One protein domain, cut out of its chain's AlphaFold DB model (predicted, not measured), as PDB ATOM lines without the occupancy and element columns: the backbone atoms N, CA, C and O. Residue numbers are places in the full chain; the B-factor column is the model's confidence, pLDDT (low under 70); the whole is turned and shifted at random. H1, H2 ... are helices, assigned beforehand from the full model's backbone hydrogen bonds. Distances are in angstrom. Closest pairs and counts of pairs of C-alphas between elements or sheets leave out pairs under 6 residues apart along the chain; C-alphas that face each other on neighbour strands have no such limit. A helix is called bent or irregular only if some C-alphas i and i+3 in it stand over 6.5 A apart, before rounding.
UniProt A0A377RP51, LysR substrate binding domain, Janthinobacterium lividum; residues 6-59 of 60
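What this domain is: This is residues 6 to 59 of the 60 residues of the protein "LysR substrate binding domain" of Janthinobacterium lividum (UniProt A0A377RP51). The printed part is a long open loop with two helices that lie toward its opposite ends and have no contact with each other. A long link without a named helix, residues 14 to 42, runs from H1 along the length of the rod to the far end, where the chain folds back into H2, and H2 heads back toward the H1 end. The 54 printed residues hold two named helices, H1 then H2, and no named strand. The class is all helix, though under half of the residues, 23 of 54, are in named elements. The whole is extended, a rod of 48 by 22 by 19 A with a radius of gyration of the C-alphas of 17.3 A.

Where its parts are: H1, residues 6 to 13, begins with C-alpha 6 at (38.320, 38.125, -25.653) and is 11.5 A long. It is irregular, with C-alphas 7 and 10 being 7.3 A apart. H2, residues 43 to 57, runs 20.6 A from C-alpha 43 at (10.863, 43.398, -13.781) to C-alpha 57 at (21.774, 33.736, -28.281).

How they stand to each other: H1 and H2 are apart. In H2 every O i to N i+4 pair is within hydrogen-bond range. In H1, 2 of 4 such pairs are, beside 2 of 5 O i to N i+3 pairs. Residues 10 to 15, of which 10 to 13 belong to H1, residues 20 to 30 and residues 36 to 44 stand free.

The domain as a whole: The two C-alphas farthest apart are those of Gly 15 and Arg 39, at 49.1 A, while the first and last printed C-alphas, of Ile 6 and Gly 59, are 14.2 A apart. The link from H1 to H2, 29 residues, is long. The printed part has no cut. The mean pLDDT of the printed part is 79.4, with residues 37 to 40 and 57 to 59 under 70.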
ATOM      1  N   ILE A   6      38.637  36.719 -25.918       79.75
ATOM      2  CA  ILE A   6      38.320  38.125 -25.653       79.75
ATOM      3  C   ILE A   6      39.525  38.976 -25.226       79.75
ATOM      4  O   ILE A   6      39.544  40.182 -25.462       79.75
ATOM      5  N   LEU A   7      40.544  38.367 -24.612       82.25
ATOM      6  CA  LEU A   7      41.755  39.066 -24.182       82.25
ATOM      7  C   LEU A   7      42.753  39.254 -25.330       82.25
ATOM      8  O   LEU A   7      43.550  40.186 -25.286       82.25
ATOM      9  N   VAL A   8      42.708  38.388 -26.344       83.12
ATOM     10  CA  VAL A   8      43.667  38.361 -27.460       83.12
ATOM     11  C   VAL A   8      43.079  38.843 -28.781       83.12
ATOM     12  O   VAL A   8      43.853  39.152 -29.685       83.12
ATOM     13  N   SER A   9      41.752  38.967 -28.909       83.50
ATOM     14  CA  SER A   9      41.087  39.380 -30.155       83.50
ATOM     15  C   SER A   9      41.684  40.665 -30.726       83.50
ATOM     16  O   SER A   9      41.983  40.720 -31.912       83.50
ATOM     17  N   GLY A  10      41.942  41.680 -29.895       84.00
ATOM     18  CA  GLY A  10      42.525  42.944 -30.364       84.00
ATOM     19  C   GLY A  10      43.944  42.795 -30.924       84.00
ATOM     20  O   GLY A  10      44.292  43.416 -31.922       84.00
ATOM     21  N   GLN A  11      44.758  41.932 -30.320       80.69
ATOM     22  CA  GLN A  11      46.142  41.697 -30.735       80.69
ATOM     23  C   GLN A  11      46.228  40.762 -31.951       80.69
ATOM     24  O   GLN A  11      47.112  40.942 -32.789       80.69
ATOM     25  N   LEU A  12      45.294  39.811 -32.074       84.44
ATOM     26  CA  LEU A  12      45.107  38.987 -33.273       84.44
ATOM     27  C   LEU A  12      44.696  39.861 -34.468       84.44
ATOM     28  O   LEU A  12      45.300  39.764 -35.532       84.44
ATOM     29  N   GLN A  13      43.738  40.775 -34.278       84.25
ATOM     30  CA  GLN A  13      43.311  41.721 -35.321       84.25
ATOM     31  C   GLN A  13      44.421  42.709 -35.703       84.25
ATOM     32  O   GLN A  13      44.583  43.044 -36.873       84.25
ATOM     33  N   ALA A  14      45.235  43.135 -34.734       87.69
ATOM     34  CA  ALA A  14      46.408  43.975 -34.979       87.69
ATOM     35  C   ALA A  14      47.594  43.217 -35.619       87.69
ATOM     36  O   ALA A  14      48.657  43.811 -35.819       87.69
ATOM     37  N   GLY A  15      47.457  41.911 -35.888       84.50
ATOM     38  CA  GLY A  15      48.515  41.062 -36.448       84.50
ATOM     39  C   GLY A  15      49.728  40.876 -35.531       84.50
ATOM     40  O   GLY A  15      50.769  40.405 -35.978       84.50
ATOM     41  N   GLN A  16      49.616  41.262 -34.256       86.12
ATOM     42  CA  GLN A  16      50.671  41.115 -33.247       86.12
ATOM     43  C   GLN A  16      50.692  39.708 -32.639       86.12
ATOM     44  O   GLN A  16      51.689  39.299 -32.048       86.12
ATOM     45  N   LEU A  17      49.588  38.971 -32.778       84.62
ATOM     46  CA  LEU A  17      49.476  37.563 -32.423       84.62
ATOM     47  C   LEU A  17      49.001  36.772 -33.641       84.62
ATOM     48  O   LEU A  17      48.196  37.257 -34.432       84.62
ATOM     49  N   VAL A  18      49.481  35.538 -33.759       82.00
ATOM     50  CA  VAL A  18      49.053  34.574 -34.777       82.00
ATOM     51  C   VAL A  18      48.574  33.318 -34.060       82.00
ATOM     52  O   VAL A  18      49.247  32.819 -33.157       82.00
ATOM     53  N   GLU A  19      47.398  32.822 -34.446       80.94
ATOM     54  CA  GLU A  19      46.867  31.554 -33.941       80.94
ATOM     55  C   GLU A  19      47.731  30.399 -34.457       80.94
ATOM     56  O   GLU A  19      47.937  30.234 -35.659       80.94
ATOM     57  N   VAL A  20      48.244  29.586 -33.535       83.88
ATOM     58  CA  VAL A  20      48.968  28.349 -33.844       83.88
ATOM     59  C   VAL A  20      48.109  27.162 -33.420       83.88
ATOM     60  O   VAL A  20      47.475  27.212 -32.369       83.88
ATOM     61  N   LEU A  21      48.102  26.088 -34.219       80.75
ATOM     62  CA  LEU A  21      47.294  24.877 -33.982       80.75
ATOM     63  C   LEU A  21      45.769  25.112 -33.995       80.75
ATOM     64  O   LEU A  21      45.049  24.547 -33.170       80.75
ATOM     65  N   ALA A  22      45.270  25.885 -34.965       77.00
ATOM     66  CA  ALA A  22      43.832  26.119 -35.163       77.00
ATOM     67  C   ALA A  22      43.010  24.812 -35.260       77.00
ATOM     68  O   ALA A  22      41.872  24.748 -34.799       77.00
ATOM     69  N   ASP A  23      43.623  23.732 -35.760       77.06
ATOM     70  CA  ASP A  23      43.003  22.407 -35.909       77.06
ATOM     71  C   ASP A  23      42.716  21.693 -34.573       77.06
ATOM     72  O   ASP A  23      42.048  20.658 -34.538       77.06
ATOM     73  N   ARG A  24      43.257  22.194 -33.454       77.06
ATOM     74  CA  ARG A  24      43.165  21.584 -32.115       77.06
ATOM     75  C   ARG A  24      42.537  22.546 -31.102       77.06
ATOM     76  O   ARG A  24      43.010  22.654 -29.970       77.06
ATOM     77  N   ARG A  25      41.464  23.238 -31.492       76.19
ATOM     78  CA  ARG A  25      40.730  24.143 -30.597       76.19
ATOM     79  C   ARG A  25      39.969  23.354 -29.507       76.19
ATOM     80  O   ARG A  25      39.246  22.412 -29.835       76.19
ATOM     81  N   PRO A  26      40.105  23.705 -28.216       76.88
ATOM     82  CA  PRO A  26      39.298  23.145 -27.139       76.88
ATOM     83  C   PRO A  26      37.839  23.594 -27.263       76.88
ATOM     84  O   PRO A  26      37.535  24.609 -27.889       76.88
ATOM     85  N   ALA A  27      36.935  22.835 -26.643       78.25
ATOM     86  CA  ALA A  27      35.514  23.156 -26.658       78.25
ATOM     87  C   ALA A  27      35.249  24.568 -26.085       78.25
ATOM     88  O   ALA A  27      35.919  24.962 -25.122       78.25
ATOM     89  N   PRO A  28      34.277  25.319 -26.639       78.06
ATOM     90  CA  PRO A  28      33.883  26.620 -26.109       78.06
ATOM     91  C   PRO A  28      33.513  26.523 -24.627       78.06
ATOM     92  O   PRO A  28      32.805  25.604 -24.211       78.06
ATOM     93  N   VAL A  29      33.981  27.479 -23.827       78.38
ATOM     94  CA  VAL A  29      33.634  27.548 -22.404       78.38
ATOM     95  C   VAL A  29      32.296  28.282 -22.271       78.38
ATOM     96  O   VAL A  29      32.204  29.428 -22.718       78.38
ATOM     97  N   PRO A  30      31.258  27.669 -21.674       78.62
ATOM     98  CA  PRO A  30      29.957  28.311 -21.549       78.62
ATOM     99  C   PRO A  30      30.023  29.498 -20.583       78.62
ATOM    100  O   PRO A  30      30.548  29.390 -19.473       78.62
ATOM    101  N   VAL A  31      29.436  30.625 -20.984       80.19
ATOM    102  CA  VAL A  31      29.249  31.802 -20.126       80.19
ATOM    103  C   VAL A  31      27.882  31.696 -19.455       80.19
ATOM    104  O   VAL A  31      26.873  31.501 -20.123       80.19
ATOM    105  N   SER A  32      27.840  31.807 -18.126       81.12
ATOM    106  CA  SER A  32      26.597  31.729 -17.347       81.12
ATOM    107  C   SER A  32      26.313  33.054 -16.645       81.12
ATOM    108  O   SER A  32      27.168  33.571 -15.927       81.12
ATOM    109  N   LEU A  33      25.098  33.582 -16.809       80.81
ATOM    110  CA  LEU A  33      24.610  34.726 -16.041       80.81
ATOM    111  C   LEU A  33      24.038  34.231 -14.703       80.81
ATOM    112  O   LEU A  33      22.949  33.665 -14.655       80.81
ATOM    113  N   LEU A  34      24.782  34.432 -13.615       82.31
ATOM    114  CA  LEU A  34      24.364  34.055 -12.263       82.31
ATOM    115  C   LEU A  34      23.629  35.212 -11.586       82.31
ATOM    116  O   LEU A  34      24.172  36.307 -11.449       82.31
ATOM    117  N   TYR A  35      22.416  34.954 -11.103       77.00
ATOM    118  CA  TYR A  35      21.658  35.903 -10.293       77.00
ATOM    119  C   TYR A  35      20.908  35.187  -9.159       77.00
ATOM    120  O   TYR A  35      20.545  34.016  -9.299       77.00
ATOM    121  N   PRO A  36      20.655  35.863  -8.021       75.69
ATOM    122  CA  PRO A  36      19.888  35.281  -6.928       75.69
ATOM    123  C   PRO A  36      18.462  34.973  -7.384       75.69
ATOM    124  O   PRO A  36      17.733  35.860  -7.829       75.69
ATOM    125  N   HIS A  37      18.041  33.721  -7.225       66.50
ATOM    126  CA  HIS A  37      16.664  33.300  -7.457       66.50
ATOM    127  C   HIS A  37      15.767  33.775  -6.300       66.50
ATOM    128  O   HIS A  37      15.274  32.983  -5.500       66.50
ATOM    129  N   GLN A  38      15.604  35.090  -6.133       62.50
ATOM    130  CA  GLN A  38      14.607  35.616  -5.207       62.50
ATOM    131  C   GLN A  38      13.239  35.601  -5.890       62.50
ATOM    132  O   GLN A  38      13.089  36.033  -7.030       62.50
ATOM    133  N   ARG A  39      12.227  35.118  -5.162       61.66
ATOM    134  CA  ARG A  39      10.819  34.963  -5.576       61.66
ATOM    135  C   ARG A  39      10.177  36.229  -6.180       61.66
ATOM    136  O   ARG A  39       9.139  36.126  -6.823       61.66
ATOM    137  N   PHE A  40      10.801  37.395  -6.007       62.88
ATOM    138  CA  PHE A  40      10.418  38.671  -6.607       62.88
ATOM    139  C   PHE A  40      11.601  39.263  -7.382       62.88
ATOM    140  O   PHE A  40      12.201  40.251  -6.963       62.88
ATOM    141  N   LEU A  41      11.970  38.645  -8.506       71.19
ATOM    142  CA  LEU A  41      12.851  39.314  -9.463       71.19
ATOM    143  C   LEU A  41      12.188  40.625  -9.877       71.19
ATOM    144  O   LEU A  41      11.028  40.635 -10.295       71.19
ATOM    145  N   SER A  42      12.921  41.732  -9.751       79.62
ATOM    146  CA  SER A  42      12.444  43.000 -10.280       79.62
ATOM    147  C   SER A  42      12.185  42.832 -11.785       79.62
ATOM    148  O   SER A  42      12.966  42.157 -12.466       79.62
ATOM    149  N   PRO A  43      11.119  43.436 -12.340       82.00
ATOM    150  CA  PRO A  43      10.863  43.398 -13.781       82.00
ATOM    151  C   PRO A  43      12.092  43.805 -14.610       82.00
ATOM    152  O   PRO A  43      12.343  43.231 -15.664       82.00
ATOM    153  N   ALA A  44      12.911  44.721 -14.081       85.06
ATOM    154  CA  ALA A  44      14.174  45.140 -14.678       85.06
ATOM    155  C   ALA A  44      15.215  44.008 -14.780       85.06
ATOM    156  O   ALA A  44      15.856  43.881 -15.817       85.06
ATOM    157  N   MET A  45      15.375  43.163 -13.752       85.62
ATOM    158  CA  MET A  45      16.329  42.044 -13.802       85.62
ATOM    159  C   MET A  45      15.885  40.971 -14.802       85.62
ATOM    160  O   MET A  45      16.713  40.421 -15.526       85.62
ATOM    161  N   ARG A  46      14.574  40.703 -14.882       84.44
ATOM    162  CA  ARG A  46      14.027  39.779 -15.885       84.44
ATOM    163  C   ARG A  46      14.274  40.303 -17.299       84.44
ATOM    164  O   ARG A  46      14.868  39.585 -18.096       84.44
ATOM    165  N   ALA A  47      13.910  41.560 -17.556       87.12
ATOM    166  CA  ALA A  47      14.148  42.210 -18.842       87.12
ATOM    167  C   ALA A  47      15.642  42.221 -19.211       87.12
ATOM    168  O   ALA A  47      15.988  41.934 -20.349       87.12
ATOM    169  N   PHE A  48      16.536  42.474 -18.247       87.19
ATOM    170  CA  PHE A  48      17.981  42.404 -18.467       87.19
ATOM    171  C   PHE A  48      18.444  40.993 -18.849       87.19
ATOM    172  O   PHE A  48      19.193  40.844 -19.810       87.19
ATOM    173  N   SER A  49      18.002  39.957 -18.128       85.50
ATOM    174  CA  SER A  49      18.376  38.572 -18.440       85.50
ATOM    175  C   SER A  49      17.872  38.119 -19.812       85.50
ATOM    176  O   SER A  49      18.603  37.448 -20.532       85.50
ATOM    177  N   GLU A  50      16.660  38.530 -20.188       86.00
ATOM    178  CA  GLU A  50      16.016  38.177 -21.455       86.00
ATOM    179  C   GLU A  50      16.702  38.895 -22.624       86.00
ATOM    180  O   GLU A  50      17.153  38.248 -23.563       86.00
ATOM    181  N   TRP A  51      16.942  40.202 -22.489       89.31
ATOM    182  CA  TRP A  51      17.732  40.977 -23.447       89.31
ATOM    183  C   TRP A  51      19.162  40.439 -23.609       89.31
ATOM    184  O   TRP A  51      19.676  40.337 -24.721       89.31
ATOM    185  N   THR A  52      19.813  40.060 -22.506       87.00
ATOM    186  CA  THR A  52      21.163  39.474 -22.539       87.00
ATOM    187  C   THR A  52      21.139  38.122 -23.255       87.00
ATOM    188  O   THR A  52      22.015  37.841 -24.070       87.00
ATOM    189  N   ALA A  53      20.126  37.292 -22.996       85.50
ATOM    190  CA  ALA A  53      19.954  36.016 -23.682       85.50
ATOM    191  C   ALA A  53      19.713  36.196 -25.188       85.50
ATOM    192  O   ALA A  53      20.260  35.425 -25.969       85.50
ATOM    193  N   GLU A  54      18.974  37.221 -25.615       85.81
ATOM    194  CA  GLU A  54      18.815  37.557 -27.038       85.81
ATOM    195  C   GLU A  54      20.129  38.034 -27.669       85.81
ATOM    196  O   GLU A  54      20.501  37.582 -28.754       85.81
ATOM    197  N   LEU A  55      20.863  38.908 -26.974       86.12
ATOM    198  CA  LEU A  55      22.120  39.475 -27.460       86.12
ATOM    199  C   LEU A  55      23.185  38.395 -27.699       86.12
ATOM    200  O   LEU A  55      23.896  38.442 -28.701       86.12
ATOM    201  N   PHE A  56      23.287  37.425 -26.786       80.06
ATOM    202  CA  PHE A  56      24.273  36.344 -26.868       80.06
ATOM    203  C   PHE A  56      23.733  35.063 -27.528       80.06
ATOM    204  O   PHE A  56      24.525  34.240 -27.978       80.06
ATOM    205  N   GLY A  57      22.413  34.889 -27.635       69.50
ATOM    206  CA  GLY A  57      21.774  33.736 -28.281       69.50
ATOM    207  C   GLY A  57      21.827  33.767 -29.811       69.50
ATOM    208  O   GLY A  57      21.770  32.717 -30.440       69.50
ATOM    209  N   ASN A  58      22.003  34.951 -30.405       58.34
ATOM    210  CA  ASN A  58      22.170  35.143 -31.854       58.34
ATOM    211  C   ASN A  58      23.635  35.064 -32.338       58.34
ATOM    212  O   ASN A  58      23.906  35.352 -33.501       58.34
ATOM    213  N   GLY A  59      24.580  34.717 -31.458       52.38
ATOM    214  CA  GLY A  59      26.019  34.667 -31.749       52.38
ATOM    215  C   GLY A  59      26.638  33.270 -31.667       52.38
ATOM    216  O   GLY A  59      27.798  33.170 -31.265       52.38
TER     217      GLY A  59